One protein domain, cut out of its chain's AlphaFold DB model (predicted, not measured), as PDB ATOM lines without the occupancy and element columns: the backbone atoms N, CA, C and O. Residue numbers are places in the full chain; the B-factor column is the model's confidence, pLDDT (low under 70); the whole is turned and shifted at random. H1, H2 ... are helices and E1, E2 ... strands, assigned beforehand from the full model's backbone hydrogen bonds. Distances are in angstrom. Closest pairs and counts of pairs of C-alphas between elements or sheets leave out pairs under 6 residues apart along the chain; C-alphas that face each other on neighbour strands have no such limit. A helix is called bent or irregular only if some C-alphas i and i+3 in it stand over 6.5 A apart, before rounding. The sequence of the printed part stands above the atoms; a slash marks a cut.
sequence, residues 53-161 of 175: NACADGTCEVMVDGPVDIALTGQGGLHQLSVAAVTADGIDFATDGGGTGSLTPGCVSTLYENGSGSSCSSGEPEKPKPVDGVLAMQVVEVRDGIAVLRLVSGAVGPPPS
ATOM      1  N   ASN A  53     -39.011  35.224 -56.280       98.19
ATOM      2  CA  ASN A  53     -40.147  35.852 -55.597       98.19
ATOM      3  C   ASN A  53     -41.203  34.823 -55.165       98.19
ATOM      4  O   ASN A  53     -41.923  35.075 -54.199       98.19
ATOM      5  N   ALA A  54     -41.267  33.653 -55.816       98.44
ATOM      6  CA  ALA A  54     -42.113  32.539 -55.383       98.44
ATOM      7  C   ALA A  54     -41.750  32.064 -53.964       98.44
ATOM      8  O   ALA A  54     -42.601  31.590 -53.225       98.44
ATOM      9  N   CYS A  55     -40.498  32.268 -53.545       98.50
ATOM     10  CA  CYS A  55     -40.004  31.914 -52.220       98.50
ATOM     11  C   CYS A  55     -40.427  32.868 -51.093       98.50
ATOM     12  O   CYS A  55     -40.072  32.608 -49.946       98.50
ATOM     13  N   ALA A  56     -41.167  33.949 -51.368       98.19
ATOM     14  CA  ALA A  56     -41.482  34.973 -50.366       98.19
ATOM     15  C   ALA A  56     -42.276  34.446 -49.151       98.19
ATOM     16  O   ALA A  56     -42.175  35.022 -48.065       98.19
ATOM     17  N   ASP A  57     -43.045  33.365 -49.306       96.94
ATOM     18  CA  ASP A  57     -43.754  32.674 -48.217       96.94
ATOM     19  C   ASP A  57     -42.949  31.512 -47.587       96.94
ATOM     20  O   ASP A  57     -43.431  30.836 -46.675       96.94
ATOM     21  N   GLY A  58     -41.714  31.299 -48.054       97.62
ATOM     22  CA  GLY A  58     -40.808  30.209 -47.695       97.62
ATOM     23  C   GLY A  58     -41.167  28.839 -48.272       97.62
ATOM     24  O   GLY A  58     -40.619  27.847 -47.794       97.62
ATOM     25  N   THR A  59     -42.058  28.752 -49.265       98.25
ATOM     26  CA  THR A  59     -42.444  27.496 -49.926       98.25
ATOM     27  C   THR A  59     -42.281  27.591 -51.442       98.25
ATOM     28  O   THR A  59     -43.204  27.939 -52.168       98.25
ATOM     29  N   CYS A  60     -41.101  27.209 -51.932       98.62
ATOM     30  CA  CYS A  60     -40.751  27.251 -53.353       98.62
ATOM     31  C   CYS A  60     -39.776  26.128 -53.731       98.62
ATOM     32  O   CYS A  60     -39.197  25.451 -52.873       98.62
ATOM     33  N   GLU A  61     -39.539  25.963 -55.025       98.69
ATOM     34  CA  GLU A  61     -38.444  25.173 -55.571       98.69
ATOM     35  C   GLU A  61     -37.826  25.896 -56.771       98.69
ATOM     36  O   GLU A  61     -38.464  26.055 -57.812       98.69
ATOM     37  N   VAL A  62     -36.568  26.322 -56.630       98.75
ATOM     38  CA  VAL A  62     -35.863  27.196 -57.581       98.75
ATOM     39  C   VAL A  62     -34.494  26.637 -57.976       98.75
ATOM     40  O   VAL A  62     -33.805  25.989 -57.192       98.75
ATOM     41  N   MET A  63     -34.077  26.918 -59.207       98.38
ATOM     42  CA  MET A  63     -32.734  26.671 -59.728       98.38
ATOM     43  C   MET A  63     -31.816  27.839 -59.368       98.38
ATOM     44  O   MET A  63     -32.109  28.981 -59.715       98.38
ATOM     45  N   VAL A  64     -30.677  27.541 -58.753       98.50
ATOM     46  CA  VAL A  64     -29.636  28.505 -58.382       98.50
ATOM     47  C   VAL A  64     -28.324  28.088 -59.044       98.50
ATOM     48  O   VAL A  64     -27.926  26.934 -58.931       98.50
ATOM     49  N   ASP A  65     -27.649  29.003 -59.739       97.50
ATOM     50  CA  ASP A  65     -26.388  28.767 -60.469       97.50
ATOM     51  C   ASP A  65     -25.226  29.664 -60.008       97.50
ATOM     52  O   ASP A  65     -24.167  29.712 -60.634       97.50
ATOM     53  N   GLY A  66     -25.419  30.403 -58.917       97.12
ATOM     54  CA  GLY A  66     -24.443  31.341 -58.383       97.12
ATOM     55  C   GLY A  66     -24.969  32.070 -57.146       97.12
ATOM     56  O   GLY A  66     -26.017  31.695 -56.616       97.12
ATOM     57  N   PRO A  67     -24.252  33.101 -56.671       98.50
ATOM     58  CA  PRO A  67     -24.665  33.864 -55.501       98.50
ATOM     59  C   PRO A  67     -25.998  34.586 -55.737       98.50
ATOM     60  O   PRO A  67     -26.151  35.281 -56.745       98.50
ATOM     61  N   VAL A  68     -26.952  34.440 -54.816       98.69
ATOM     62  CA  VAL A  68     -28.273  35.078 -54.901       98.69
ATOM     63  C   VAL A  68     -28.884  35.311 -53.522       98.69
ATOM     64  O   VAL A  68     -28.754  34.481 -52.624       98.69
ATOM     65  N   ASP A  69     -29.596  36.425 -53.384       98.44
ATOM     66  CA  ASP A  69     -30.417  36.748 -52.222       98.44
ATOM     67  C   ASP A  69     -31.887  36.407 -52.492       98.44
ATOM     68  O   ASP A  69     -32.490  36.905 -53.446       98.44
ATOM     69  N   ILE A  70     -32.465  35.562 -51.641       98.56
ATOM     70  CA  ILE A  70     -33.867  35.144 -51.684       98.56
ATOM     71  C   ILE A  70     -34.602  35.855 -50.545       98.56
ATOM     72  O   ILE A  70     -34.286  35.661 -49.369       98.56
ATOM     73  N   ALA A  71     -35.576  36.695 -50.897       98.38
ATOM     74  CA  ALA A  71     -36.381  37.434 -49.932       98.38
ATOM     75  C   ALA A  71     -37.416  36.523 -49.250       98.38
ATOM     76  O   ALA A  71     -38.068  35.711 -49.905       98.38
ATOM     77  N   LEU A  72     -37.584  36.703 -47.941       98.00
ATOM     78  CA  LEU A  72     -38.518  35.980 -47.079       98.00
ATOM     79  C   LEU A  72     -39.372  36.978 -46.279       98.00
ATOM     80  O   LEU A  72     -39.008  38.138 -46.085       98.00
ATOM     81  N   THR A  73     -40.517  36.529 -45.774       96.94
ATOM     82  CA  THR A  73     -41.470  37.354 -45.005       96.94
ATOM     83  C   THR A  73     -41.528  37.005 -43.508       96.94
ATOM     84  O   THR A  73     -42.457  37.420 -42.817       96.94
ATOM     85  N   GLY A  74     -40.514  36.309 -42.978       96.12
ATOM     86  CA  GLY A  74     -40.370  35.962 -41.554       96.12
ATOM     87  C   GLY A  74     -40.248  34.458 -41.264       96.12
ATOM     88  O   GLY A  74     -40.338  34.040 -40.109       96.12
ATOM     89  N   GLN A  75     -40.093  33.616 -42.286       96.94
ATOM     90  CA  GLN A  75     -40.062  32.157 -42.161       96.94
ATOM     91  C   GLN A  75     -38.822  31.693 -41.400       96.94
ATOM     92  O   GLN A  75     -37.704  32.101 -41.701       96.94
ATOM     93  N   GLY A  76     -39.021  30.868 -40.369       95.06
ATOM     94  CA  GLY A  76     -37.948  30.521 -39.434       95.06
ATOM     95  C   GLY A  76     -37.351  31.726 -38.688       95.06
ATOM     96  O   GLY A  76     -36.249  31.615 -38.163       95.06
ATOM     97  N   GLY A  77     -38.036  32.876 -38.650       95.38
ATOM     98  CA  GLY A  77     -37.499  34.128 -38.106       95.38
ATOM     99  C   GLY A  77     -36.571  34.896 -39.057       95.38
ATOM    100  O   GLY A  77     -35.865  35.786 -38.596       95.38
ATOM    101  N   LEU A  78     -36.557  34.555 -40.353       96.44
ATOM    102  CA  LEU A  78     -35.676  35.142 -41.367       96.44
ATOM    103  C   LEU A  78     -36.451  36.017 -42.362       96.44
ATOM    104  O   LEU A  78     -37.553  35.664 -42.793       96.44
ATOM    105  N   HIS A  79     -35.843  37.122 -42.791       97.38
ATOM    106  CA  HIS A  79     -36.307  37.964 -43.899       97.38
ATOM    107  C   HIS A  79     -35.465  37.796 -45.170       97.38
ATOM    108  O   HIS A  79     -35.879  38.239 -46.242       97.38
ATOM    109  N   GLN A  80     -34.311  37.128 -45.086       97.56
ATOM    110  CA  GLN A  80     -33.453  36.867 -46.239       97.56
ATOM    111  C   GLN A  80     -32.634  35.585 -46.067       97.56
ATOM    112  O   GLN A  80     -32.012  35.349 -45.028       97.56
ATOM    113  N   LEU A  81     -32.598  34.782 -47.131       98.31
ATOM    114  CA  LEU A  81     -31.681  33.660 -47.301       98.31
ATOM    115  C   LEU A  81     -30.726  33.981 -48.454       98.31
ATOM    116  O   LEU A  81     -31.156  34.111 -49.598       98.31
ATOM    117  N   SER A  82     -29.433  34.072 -48.167       98.56
ATOM    118  CA  SER A  82     -28.396  34.272 -49.178       98.56
ATOM    119  C   SER A  82     -27.771  32.930 -49.544       98.56
ATOM    120  O   SER A  82     -27.159  32.283 -48.695       98.56
ATOM    121  N   VAL A  83     -27.851  32.519 -50.807       98.69
ATOM    122  CA  VAL A  83     -26.943  31.496 -51.342       98.69
ATOM    123  C   VAL A  83     -25.633  32.203 -51.675       98.69
ATOM    124  O   VAL A  83     -25.602  33.097 -52.514       98.69
ATOM    125  N   ALA A  84     -24.553  31.832 -50.991       98.50
ATOM    126  CA  ALA A  84     -23.237  32.442 -51.151       98.50
ATOM    127  C   ALA A  84     -22.437  31.799 -52.294       98.50
ATOM    128  O   ALA A  84     -21.679  32.486 -52.978       98.50
ATOM    129  N   ALA A  85     -22.615  30.493 -52.513       98.31
ATOM    130  CA  ALA A  85     -22.015  29.754 -53.618       98.31
ATOM    131  C   ALA A  85     -22.831  28.501 -53.959       98.31
ATOM    132  O   ALA A  85     -23.462  27.900 -53.089       98.31
ATOM    133  N   VAL A  86     -22.745  28.068 -55.218       98.50
ATOM    134  CA  VAL A  86     -23.098  26.706 -55.639       98.50
ATOM    135  C   VAL A  86     -21.788  25.948 -55.832       98.50
ATOM    136  O   VAL A  86     -20.880  26.436 -56.509       98.50
ATOM    137  N   THR A  87     -21.663  24.785 -55.202       97.75
ATOM    138  CA  THR A  87     -20.464  23.940 -55.250       97.75
ATOM    139  C   THR A  87     -20.743  22.677 -56.068       97.75
ATOM    140  O   THR A  87     -21.842  22.491 -56.584       97.75
ATOM    141  N   ALA A  88     -19.756  21.789 -56.216       95.44
ATOM    142  CA  ALA A  88     -19.986  20.490 -56.853       95.44
ATOM    143  C   ALA A  88     -20.896  19.568 -56.011       95.44
ATOM    144  O   ALA A  88     -21.541  18.683 -56.566       95.44
ATOM    145  N   ASP A  89     -20.947  19.790 -54.693       94.81
ATOM    146  CA  ASP A  89     -21.589  18.901 -53.720       94.81
ATOM    147  C   ASP A  89     -22.897  19.471 -53.143       94.81
ATOM    148  O   ASP A  89     -23.613  18.766 -52.432       94.81
ATOM    149  N   GLY A  90     -23.219  20.746 -53.389       97.06
ATOM    150  CA  GLY A  90     -24.324  21.429 -52.715       97.06
ATOM    151  C   GLY A  90     -24.323  22.945 -52.897       97.06
ATOM    152  O   GLY A  90     -23.893  23.473 -53.922       97.06
ATOM    153  N   ILE A  91     -24.791  23.645 -51.865       98.62
ATOM    154  CA  ILE A  91     -24.711  25.105 -51.742       98.62
ATOM    155  C   ILE A  91     -24.034  25.507 -50.431       98.62
ATOM    156  O   ILE A  91     -24.182  24.820 -49.419       98.62
ATOM    157  N   ASP A  92     -23.375  26.662 -50.441       98.62
ATOM    158  CA  ASP A  92     -23.029  27.415 -49.234       98.62
ATOM    159  C   ASP A  92     -24.047  28.547 -49.058       98.62
ATOM    160  O   ASP A  92     -24.410  29.214 -50.032       98.62
ATOM    161  N   PHE A  93     -24.517  28.783 -47.834       98.56
ATOM    162  CA  PHE A  93     -25.560  29.768 -47.542       98.56
ATOM    163  C   PHE A  93     -25.279  30.593 -46.281       98.56
ATOM    164  O   PHE A  93     -24.524  30.193 -45.389       98.56
ATOM    165  N   ALA A  94     -25.930  31.751 -46.211       97.94
ATOM    166  CA  ALA A  94     -25.971  32.643 -45.063       97.94
ATOM    167  C   ALA A  94     -27.405  33.134 -44.804       97.94
ATOM    168  O   ALA A  94     -28.242  33.145 -45.707       97.94
ATOM    169  N   THR A  95     -27.685  33.553 -43.573       96.81
ATOM    170  CA  THR A  95     -28.954  34.171 -43.172       96.81
ATOM    171  C   THR A  95     -28.731  35.585 -42.647       96.81
ATOM    172  O   THR A  95     -27.659  35.914 -42.133       96.81
ATOM    173  N   ASP A  96     -29.762  36.423 -42.724       92.94
ATOM    174  CA  ASP A  96     -29.790  37.765 -42.123       92.94
ATOM    175  C   ASP A  96     -29.600  37.763 -40.594       92.94
ATOM    176  O   ASP A  96     -29.029  38.701 -40.039       92.94
ATOM    177  N   GLY A  97     -29.970  36.670 -39.921       83.56
ATOM    178  CA  GLY A  97     -29.624  36.398 -38.520       83.56
ATOM    179  C   GLY A  97     -28.134  36.117 -38.247       83.56
ATOM    180  O   GLY A  97     -27.771  35.825 -37.109       83.56
ATOM    181  N   GLY A  98     -27.264  36.166 -39.262       88.06
ATOM    182  CA  GLY A  98     -25.821  35.922 -39.146       88.06
ATOM    183  C   GLY A  98     -25.418  34.445 -39.103       88.06
ATOM    184  O   GLY A  98     -24.254  34.136 -38.842       88.06
ATOM    185  N   GLY A  99     -26.355  33.526 -39.350       91.00
ATOM    186  CA  GLY A  99     -26.060  32.105 -39.497       91.00
ATOM    187  C   GLY A  99     -25.400  31.819 -40.844       91.00
ATOM    188  O   GLY A  99     -25.722  32.453 -41.844       91.00
ATOM    189  N   THR A 100     -24.494  30.845 -40.887       96.25
ATOM    190  CA  THR A 100     -23.903  30.331 -42.132       96.25
ATOM    191  C   THR A 100     -23.845  28.811 -42.102       96.25
ATOM    192  O   THR A 100     -23.857  28.195 -41.032       96.25
ATOM    193  N   GLY A 101     -23.791  28.188 -43.275       96.50
ATOM    194  CA  GLY A 101     -23.663  26.743 -43.389       96.50
ATOM    195  C   GLY A 101     -23.512  26.281 -44.830       96.50
ATOM    196  O   GLY A 101     -23.559  27.077 -45.764       96.50
ATOM    197  N   SER A 102     -23.361  24.972 -44.992       97.69
ATOM    198  CA  SER A 102     -23.428  24.296 -46.282       97.69
ATOM    199  C   SER A 102     -24.546  23.254 -46.267       97.69
ATOM    200  O   SER A 102     -24.926  22.739 -45.211       97.69
ATOM    201  N   LEU A 103     -25.118  22.976 -47.436       97.62
ATOM    202  CA  LEU A 103     -26.208  22.022 -47.600       97.62
ATOM    203  C   LEU A 103     -26.002  21.204 -48.875       97.62
ATOM    204  O   LEU A 103     -25.986  21.751 -49.975       97.62
ATOM    205  N   THR A 104     -25.868  19.891 -48.713       96.12
ATOM    206  CA  THR A 104     -25.729  18.920 -49.805       96.12
ATOM    207  C   THR A 104     -27.062  18.209 -50.076       96.12
ATOM    208  O   THR A 104     -27.912  18.141 -49.178       96.12
ATOM    209  N   PRO A 105     -27.253  17.593 -51.260       95.38
ATOM    210  CA  PRO A 105     -28.273  16.566 -51.453       95.38
ATOM    211  C   PRO A 105     -28.184  15.471 -50.377       95.38
ATOM    212  O   PRO A 105     -27.125  15.234 -49.789       95.38
ATOM    213  N   GLY A 106     -29.310  14.818 -50.083       94.12
ATOM    214  CA  GLY A 106     -29.416  13.855 -48.974       94.12
ATOM    215  C   GLY A 106     -29.665  14.488 -47.601       94.12
ATOM    216  O   GLY A 106     -30.074  13.777 -46.682       94.12
ATOM    217  N   CYS A 107     -29.480  15.805 -47.453       95.75
ATOM    218  CA  CYS A 107     -29.676  16.528 -46.199       95.75
ATOM    219  C   CYS A 107     -30.855  17.515 -46.253       95.75
ATOM    220  O   CYS A 107     -31.188  18.084 -47.293       95.75
ATOM    221  N   VAL A 108     -31.456  17.748 -45.087       96.88
ATOM    222  CA  VAL A 108     -32.408  18.830 -44.816       96.88
ATOM    223  C   VAL A 108     -31.848  19.665 -43.670       96.88
ATOM    224  O   VAL A 108     -31.558  19.127 -42.597       96.88
ATOM    225  N   SER A 109     -31.710  20.970 -43.894       97.06
ATOM    226  CA  SER A 109     -31.402  21.956 -42.854       97.06
ATOM    227  C   SER A 109     -32.707  22.591 -42.380       97.06
ATOM    228  O   SER A 109     -33.545  22.957 -43.200       97.06
ATOM    229  N   THR A 110     -32.904  22.711 -41.072       96.38
ATOM    230  CA  THR A 110     -34.042  23.415 -40.476       96.38
ATOM    231  C   THR A 110     -33.546  24.668 -39.773       96.38
ATOM    232  O   THR A 110     -32.679  24.608 -38.904       96.38
ATOM    233  N   LEU A 111     -34.106  25.814 -40.150       96.19
ATOM    234  CA  LEU A 111     -33.793  27.127 -39.599       96.19
ATOM    235  C   LEU A 111     -34.999  27.642 -38.814       96.19
ATOM    236  O   LEU A 111     -36.144  27.486 -39.245       96.19
ATOM    237  N   TYR A 112     -34.747  28.226 -37.649       94.94
ATOM    238  CA  TYR A 112     -35.775  28.793 -36.786       94.94
ATOM    239  C   TYR A 112     -35.201  29.912 -35.913       94.94
ATOM    240  O   TYR A 112     -33.988  30.114 -35.834       94.94
ATOM    241  N   GLU A 113     -36.079  30.650 -35.237       91.00
ATOM    242  CA  GLU A 113     -35.671  31.801 -34.438       91.00
ATOM    243  C   GLU A 113     -34.638  31.388 -33.368       91.00
ATOM    244  O   GLU A 113     -34.915  30.554 -32.502       91.00
ATOM    245  N   ASN A 114     -33.445  31.985 -33.432       86.31
ATOM    246  CA  ASN A 114     -32.292  31.704 -32.566       86.31
ATOM    247  C   ASN A 114     -31.729  30.265 -32.641       86.31
ATOM    248  O   ASN A 114     -31.065  29.826 -31.698       86.31
ATOM    249  N   GLY A 115     -31.946  29.518 -33.731       90.75
ATOM    250  CA  GLY A 115     -31.358  28.185 -33.862       90.75
ATOM    251  C   GLY A 115     -31.447  27.535 -35.240       90.75
ATOM    252  O   GLY A 115     -32.128  27.990 -36.156       90.75
ATOM    253  N   SER A 116     -30.730  26.426 -35.375       93.44
ATOM    254  CA  SER A 116     -30.791  25.567 -36.549       93.44
ATOM    255  C   SER A 116     -30.522  24.113 -36.178       93.44
ATOM    256  O   SER A 116     -29.955  23.805 -35.127       93.44
ATOM    257  N   GLY A 117     -30.933  23.208 -37.058       92.88
ATOM    258  CA  GLY A 117     -30.600  21.794 -37.005       92.88
ATOM    259  C   GLY A 117     -30.423  21.234 -38.409       92.88
ATOM    260  O   GLY A 117     -30.800  21.858 -39.398       92.88
ATOM    261  N   SER A 118     -29.852  20.040 -38.515       93.44
ATOM    262  CA  SER A 118     -29.773  19.324 -39.784       93.44
ATOM    263  C   SER A 118     -30.002  17.832 -39.590       93.44
ATOM    264  O   SER A 118     -29.771  17.267 -38.519       93.44
ATOM    265  N   SER A 119     -30.504  17.191 -40.639       93.38
ATOM    266  CA  SER A 119     -30.687  15.744 -40.711       93.38
ATOM    267  C   SER A 119     -30.302  15.272 -42.106       93.38
ATOM    268  O   SER A 119     -30.582  15.964 -43.082       93.38
ATOM    269  N   CYS A 120     -29.637  14.123 -42.202       94.06
ATOM    270  CA  CYS A 120     -29.146  13.583 -43.465       94.06
ATOM    271  C   CYS A 120     -29.467  12.091 -43.568       94.06
ATOM    272  O   CYS A 120     -29.408  11.365 -42.573       94.06
ATOM    273  N   SER A 121     -29.768  11.630 -44.779       89.06
ATOM    274  CA  SER A 121     -30.055  10.231 -45.100       89.06
ATOM    275  C   SER A 121     -29.282   9.781 -46.337       89.06
ATOM    276  O   SER A 121     -29.002  10.577 -47.227       89.06
ATOM    277  N   SER A 122     -28.966   8.488 -46.429       79.44
ATOM    278  CA  SER A 122     -28.196   7.894 -47.535       79.44
ATOM    279  C   SER A 122     -29.040   7.616 -48.794       79.44
ATOM    280  O   SER A 122     -28.905   6.563 -49.414       79.44
ATOM    281  N   GLY A 123     -29.957   8.519 -49.128       74.75
ATOM    282  CA  GLY A 123     -30.908   8.411 -50.234       74.75
ATOM    283  C   GLY A 123     -31.548   9.765 -50.528       74.75
ATOM    284  O   GLY A 123     -31.263  10.739 -49.828       74.75
ATOM    285  N   GLU A 124     -32.409   9.832 -51.546       72.56
ATOM    286  CA  GLU A 124     -33.128  11.067 -51.866       72.56
ATOM    287  C   GLU A 124     -34.028  11.467 -50.681       72.56
ATOM    288  O   GLU A 124     -34.893  10.679 -50.280       72.56
ATOM    289  N   PRO A 125     -33.801  12.638 -50.059       73.81
ATOM    290  CA  PRO A 125     -34.491  12.998 -48.834       73.81
ATOM    291  C   PRO A 125     -35.944  13.366 -49.156       73.81
ATOM    292  O   PRO A 125     -36.205  14.182 -50.041       73.81
ATOM    293  N   GLU A 126     -36.906  12.783 -48.428       88.50
ATOM    294  CA  GLU A 126     -38.333  13.074 -48.637       88.50
ATOM    295  C   GLU A 126     -38.591  14.589 -48.532       88.50
ATOM    296  O   GLU A 126     -37.932  15.295 -47.762       88.50
ATOM    297  N   LYS A 127     -39.541  15.105 -49.325       92.69
ATOM    298  CA  LYS A 127     -39.903  16.526 -49.291       92.69
ATOM    299  C   LYS A 127     -40.272  16.926 -47.849       92.69
ATOM    300  O   LYS A 127     -41.173  16.303 -47.279       92.69
ATOM    301  N   PRO A 128     -39.635  17.961 -47.263       95.62
ATOM    302  CA  PRO A 128     -39.965  18.415 -45.924       95.62
ATOM    303  C   PRO A 128     -41.448  18.762 -45.806       95.62
ATOM    304  O   PRO A 128     -42.056  19.300 -46.735       95.62
ATOM    305  N   LYS A 129     -42.033  18.453 -44.650       95.81
ATOM    306  CA  LYS A 129     -43.408  18.838 -44.324       95.81
ATOM    307  C   LYS A 129     -43.395  20.252 -43.729       95.81
ATOM    308  O   LYS A 129     -42.492  20.532 -42.942       95.81
ATOM    309  N   PRO A 130     -44.366  21.123 -44.065       97.38
ATOM    310  CA  PRO A 130     -44.519  22.424 -43.419       97.38
ATOM    311  C   PRO A 130     -44.591  22.304 -41.894       97.38
ATOM    312  O   PRO A 130     -45.294  21.437 -41.369       97.38
ATOM    313  N   VAL A 131     -43.875  23.184 -41.194       97.06
ATOM    314  CA  VAL A 131     -43.891  23.315 -39.732       97.06
ATOM    315  C   VAL A 131     -43.879  24.801 -39.389       97.06
ATOM    316  O   VAL A 131     -43.037  25.547 -39.886       97.06
ATOM    317  N   ASP A 132     -44.820  25.239 -38.555       96.56
ATOM    318  CA  ASP A 132     -44.946  26.647 -38.166       96.56
ATOM    319  C   ASP A 132     -43.695  27.133 -37.419       96.56
ATOM    320  O   ASP A 132     -43.148  26.429 -36.567       96.56
ATOM    321  N   GLY A 133     -43.229  28.339 -37.744       96.00
ATOM    322  CA  GLY A 133     -42.016  28.928 -37.172       96.00
ATOM    323  C   GLY A 133     -40.699  28.249 -37.569       96.00
ATOM    324  O   GLY A 133     -39.678  28.504 -36.931       96.00
ATOM    325  N   VAL A 134     -40.700  27.398 -38.602       97.38
ATOM    326  CA  VAL A 134     -39.512  26.707 -39.125       97.38
ATOM    327  C   VAL A 134     -39.444  26.861 -40.643       97.38
ATOM    328  O   VAL A 134     -40.429  26.624 -41.335       97.38
ATOM    329  N   LEU A 135     -38.258  27.185 -41.160       98.19
ATOM    330  CA  LEU A 135     -37.922  27.088 -42.578       98.19
ATOM    331  C   LEU A 135     -37.071  25.833 -42.802       98.19
ATOM    332  O   LEU A 135     -35.961  25.729 -42.283       98.19
ATOM    333  N   ALA A 136     -37.577  24.875 -43.572       98.12
ATOM    334  CA  ALA A 136     -36.816  23.714 -44.016       98.12
ATOM    335  C   ALA A 136     -36.199  23.985 -45.396       98.12
ATOM    336  O   ALA A 136     -36.911  24.260 -46.361       98.12
ATOM    337  N   MET A 137     -34.877  23.869 -45.485       98.25
ATOM    338  CA  MET A 137     -34.098  23.938 -46.718       98.25
ATOM    339  C   MET A 137     -33.657  22.540 -47.145       98.25
ATOM    340  O   MET A 137     -33.175  21.752 -46.327       98.25
ATOM    341  N   GLN A 138     -33.747  22.258 -48.439       97.75
ATOM    342  CA  GLN A 138     -33.302  21.009 -49.047       97.75
ATOM    343  C   GLN A 138     -32.693  21.303 -50.419       97.75
ATOM    344  O   GLN A 138     -33.345  21.925 -51.255       97.75
ATOM    345  N   VAL A 139     -31.475  20.827 -50.682       97.38
ATOM    346  CA  VAL A 139     -30.982  20.734 -52.063       97.38
ATOM    347  C   VAL A 139     -31.497  19.416 -52.630       97.38
ATOM    348  O   VAL A 139     -31.207  18.352 -52.088       97.38
ATOM    349  N   VAL A 140     -32.310  19.493 -53.682       95.88
ATOM    350  CA  VAL A 140     -32.923  18.325 -54.331       95.88
ATOM    351  C   VAL A 140     -31.889  17.620 -55.207       95.88
ATOM    352  O   VAL A 140     -31.643  16.432 -55.038       95.88
ATOM    353  N   GLU A 141     -31.219  18.370 -56.080       94.12
ATOM    354  CA  GLU A 141     -30.137  17.890 -56.943       94.12
ATOM    355  C   GLU A 141     -29.123  19.025 -57.177       94.12
ATOM    356  O   GLU A 141     -29.493  20.201 -57.154       94.12
ATOM    357  N   VAL A 142     -27.860  18.673 -57.440       95.44
ATOM    358  CA  VAL A 142     -26.873  19.565 -58.070       95.44
ATOM    359  C   VAL A 142     -26.388  18.928 -59.369       95.44
ATOM    360  O   VAL A 142     -25.948  17.780 -59.367       95.44
ATOM    361  N   ARG A 143     -26.447  19.671 -60.477       95.25
ATOM    362  CA  ARG A 143     -25.961  19.230 -61.791       95.25
ATOM    363  C   ARG A 143     -25.425  20.412 -62.592       95.25
ATOM    364  O   ARG A 143     -26.038  21.472 -62.605       95.25
ATOM    365  N   ASP A 144     -24.285  20.232 -63.258       94.12
ATOM    366  CA  ASP A 144     -23.680  21.223 -64.167       94.12
ATOM    367  C   ASP A 144     -23.484  22.635 -63.558       94.12
ATOM    368  O   ASP A 144     -23.552  23.644 -64.255       94.12
ATOM    369  N   GLY A 145     -23.231  22.709 -62.243       95.69
ATOM    370  CA  GLY A 145     -23.082  23.972 -61.503       95.69
ATOM    371  C   GLY A 145     -24.401  24.648 -61.108       95.69
ATOM    372  O   GLY A 145     -24.381  25.781 -60.639       95.69
ATOM    373  N   ILE A 146     -25.536  23.965 -61.284       97.56
ATOM    374  CA  ILE A 146     -26.871  24.424 -60.896       97.56
ATOM    375  C   ILE A 146     -27.400  23.530 -59.771       97.56
ATOM    376  O   ILE A 146     -27.460  22.310 -59.919       97.56
ATOM    377  N   ALA A 147     -27.825  24.134 -58.665       97.81
ATOM    378  CA  ALA A 147     -28.542  23.471 -57.581       97.81
ATOM    379  C   ALA A 147     -30.052  23.715 -57.702       97.81
ATOM    380  O   ALA A 147     -30.482  24.839 -57.952       97.81
ATOM    381  N   VAL A 148     -30.868  22.686 -57.468       97.94
ATOM    382  CA  VAL A 148     -32.309  22.845 -57.221       97.94
ATOM    383  C   VAL A 148     -32.514  22.989 -55.715       97.94
ATOM    384  O   VAL A 148     -32.420  22.011 -54.972       97.94
ATOM    385  N   LEU A 149     -32.767  24.214 -55.260       98.44
ATOM    386  CA  LEU A 149     -33.054  24.543 -53.868       98.44
ATOM    387  C   LEU A 149     -34.566  24.525 -53.635       98.44
ATOM    388  O   LEU A 149     -35.313  25.286 -54.245       98.44
ATOM    389  N   ARG A 150     -35.006  23.680 -52.705       98.56
ATOM    390  CA  ARG A 150     -36.375  23.629 -52.202       98.56
ATOM    391  C   ARG A 150     -36.444  24.257 -50.814       98.56
ATOM    392  O   ARG A 150     -35.689  23.876 -49.917       98.56
ATOM    393  N   LEU A 151     -37.397  25.166 -50.641       98.62
ATOM    394  CA  LEU A 151     -37.788  25.746 -49.361       98.62
ATOM    395  C   LEU A 151     -39.187  25.246 -48.989       98.62
ATOM    396  O   LEU A 151     -40.046  25.091 -49.859       98.62
ATOM    397  N   VAL A 152     -39.413  24.962 -47.707       98.50
ATOM    398  CA  VAL A 152     -40.743  24.657 -47.162       98.50
ATOM    399  C   VAL A 152     -40.882  25.289 -45.778       98.50
ATOM    400  O   VAL A 152     -40.056  25.034 -44.903       98.50
ATOM    401  N   SER A 153     -41.956  26.044 -45.547       98.00
ATOM    402  CA  SER A 153     -42.284  26.632 -44.242       98.00
ATOM    403  C   SER A 153     -43.751  26.398 -43.884       98.00
ATOM    404  O   SER A 153     -44.599  26.241 -44.760       98.00
ATOM    405  N   GLY A 154     -44.061  26.365 -42.586       96.31
ATOM    406  CA  GLY A 154     -45.422  26.589 -42.091       96.31
ATOM    407  C   GLY A 154     -45.722  28.083 -41.929       96.31
ATOM    408  O   GLY A 154     -45.051  28.935 -42.519       96.31
ATOM    409  N   ALA A 155     -46.704  28.412 -41.090       96.19
ATOM    410  CA  ALA A 155     -47.021  29.794 -40.746       96.19
ATOM    411  C   ALA A 155     -45.846  30.496 -40.038       96.19
ATOM    412  O   ALA A 155     -45.113  29.890 -39.252       96.19
ATOM    413  N   VAL A 156     -45.697  31.803 -40.278       96.62
ATOM    414  CA  VAL A 156     -44.757  32.652 -39.530       96.62
ATOM    415  C   VAL A 156     -45.194  32.717 -38.065       96.62
ATOM    416  O   VAL A 156     -46.355  32.984 -37.754       96.62
ATOM    417  N   GLY A 157     -44.254  32.475 -37.156       92.44
ATOM    418  CA  GLY A 157     -44.503  32.415 -35.723       92.44
ATOM    419  C   GLY A 157     -43.298  31.852 -34.971       92.44
ATOM    420  O   GLY A 157     -42.282  31.532 -35.586       92.44
ATOM    421  N   PRO A 158     -43.387  31.719 -33.640       91.31
ATOM    422  CA  PRO A 158     -42.304  31.158 -32.846       91.31
ATOM    423  C   PRO A 158     -42.247  29.628 -33.032       91.31
ATOM    424  O   PRO A 158     -43.303  28.990 -33.076       91.31
ATOM    425  N   PRO A 159     -41.053  29.006 -33.061       90.69
ATOM    426  CA  PRO A 159     -40.904  27.584 -33.377       90.69
ATOM    427  C   PRO A 159     -41.620  26.657 -32.377       90.69
ATOM    428  O   PRO A 159     -41.926  27.077 -31.248       90.69
ATOM    429  N   PRO A 160     -41.850  25.376 -32.732       89.50
ATOM    430  CA  PRO A 160     -42.429  24.380 -31.836       89.50
ATOM    431  C   PRO A 160     -41.690  24.322 -30.497       89.50
ATOM    432  O   PRO A 160     -40.469  24.469 -30.437       89.50
ATOM    433  N   SER A 161     -42.415  24.079 -29.405       87.00
ATOM    434  CA  SER A 161     -41.835  24.046 -28.054       87.00
ATOM    435  C   SER A 161     -40.719  23.008 -27.887       87.00
ATOM    436  O   SER A 161     -39.839  23.211 -27.059       87.00
TER     437      SER A 161
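What this domain is: This is residues 53 to 161 of the 175 residues of an uncharacterized protein of Amycolatopsis endophytica (UniProt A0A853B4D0). Two strongly twisted sheets lie face to face as a sandwich, E1 E9 E8 E6 E7 on one side and E2 E3 E4 E5 on the other, their strands nearly aligned. The short helix H1 sits at the side where the edge strands E1 and E2 stand, and a long loop, residues 121 to 133, leads from E7 at one edge of the larger sheet to its inner strand E8. The printed part has 109 residues, with one named helix and then nine strands, H1 E1 E2 E3 E4 E5 E6 E7 E8 E9. Both sheets are antiparallel throughout, and the class is mostly strand. The whole is compact, with a radius of gyration of the C-alphas of 12.5 A and spans of 38 by 28 by 23 A.

Where its parts are: Find C-alpha 53 at (-40.147, 35.852, -55.597), where H1, residues 53 to 57, begins; it is irregular, with C-alphas 54 and 57 7.4 A apart. Next come E1, residues 60 to 64, and E2, residues 68 to 75, which bends by 61 degrees at residue 72. E3, residues 78 to 86, is 20.8 A long; E4 is residues 91 to 95 and E5 residues 100 to 103. E6, residues 107 to 112, and E7, residues 115 to 120, follow. Look for C-alpha 134 at (-39.512, 26.707, -39.125); from there E8 runs 27.4 A to residue 143. E9, residues 146 to 153, is 22.8 A long and ends at (-42.284, 26.632, -44.242).

How they stand to each other: Begin with the sheet E1 E9 E8 E6 E7. Between the neighbour strands E1 and E9, N 62 and O 149 are within hydrogen-bond range at 2.9 A, as are N 138 and O 150 of the hairpin E8 and E9, 2.9 A. Beside E8 look at N 111 and O 135, 2.8 A, and in the hairpin E6 and E7 at N 110 and O 117, 2.8 A. The other sheet is a meander, E2 E3 E4 E5, each strand the antiparallel neighbour of the one before: look at N 70 and O 81, 2.8 A, N 82 and O 94, 2.9 A, and N 93 and O 101, 2.8 A. The parts of the sheets that face each other are 9.7 A centre to centre, and their best planes are 18 degrees apart. Between E2 and E8 the closest C-alphas, of Gln 75 and Leu 135, are 5.5 A apart; between E5 and E6 those of Leu 103 and Ser 109 are 7.0 A apart. H1 is on both sheets, 7.0 A over the first and 6.1 A over the second; its closest C-alpha to E2 is Ala 56, 4.5 A from Leu 72. In H1, 0 of 1 O i to N i+4 pairs and 1 of 2 O i to N i+3 pairs are within range.

The domain as a whole: The C-alphas of Asp 144 and Ser 161 are the two farthest apart, 40.5 A. The printed part has no cut; the link E7 to E8, 13 residues, is long and the others are tight. The mean pLDDT of the printed part is 95.2, and no printed residue is under 70.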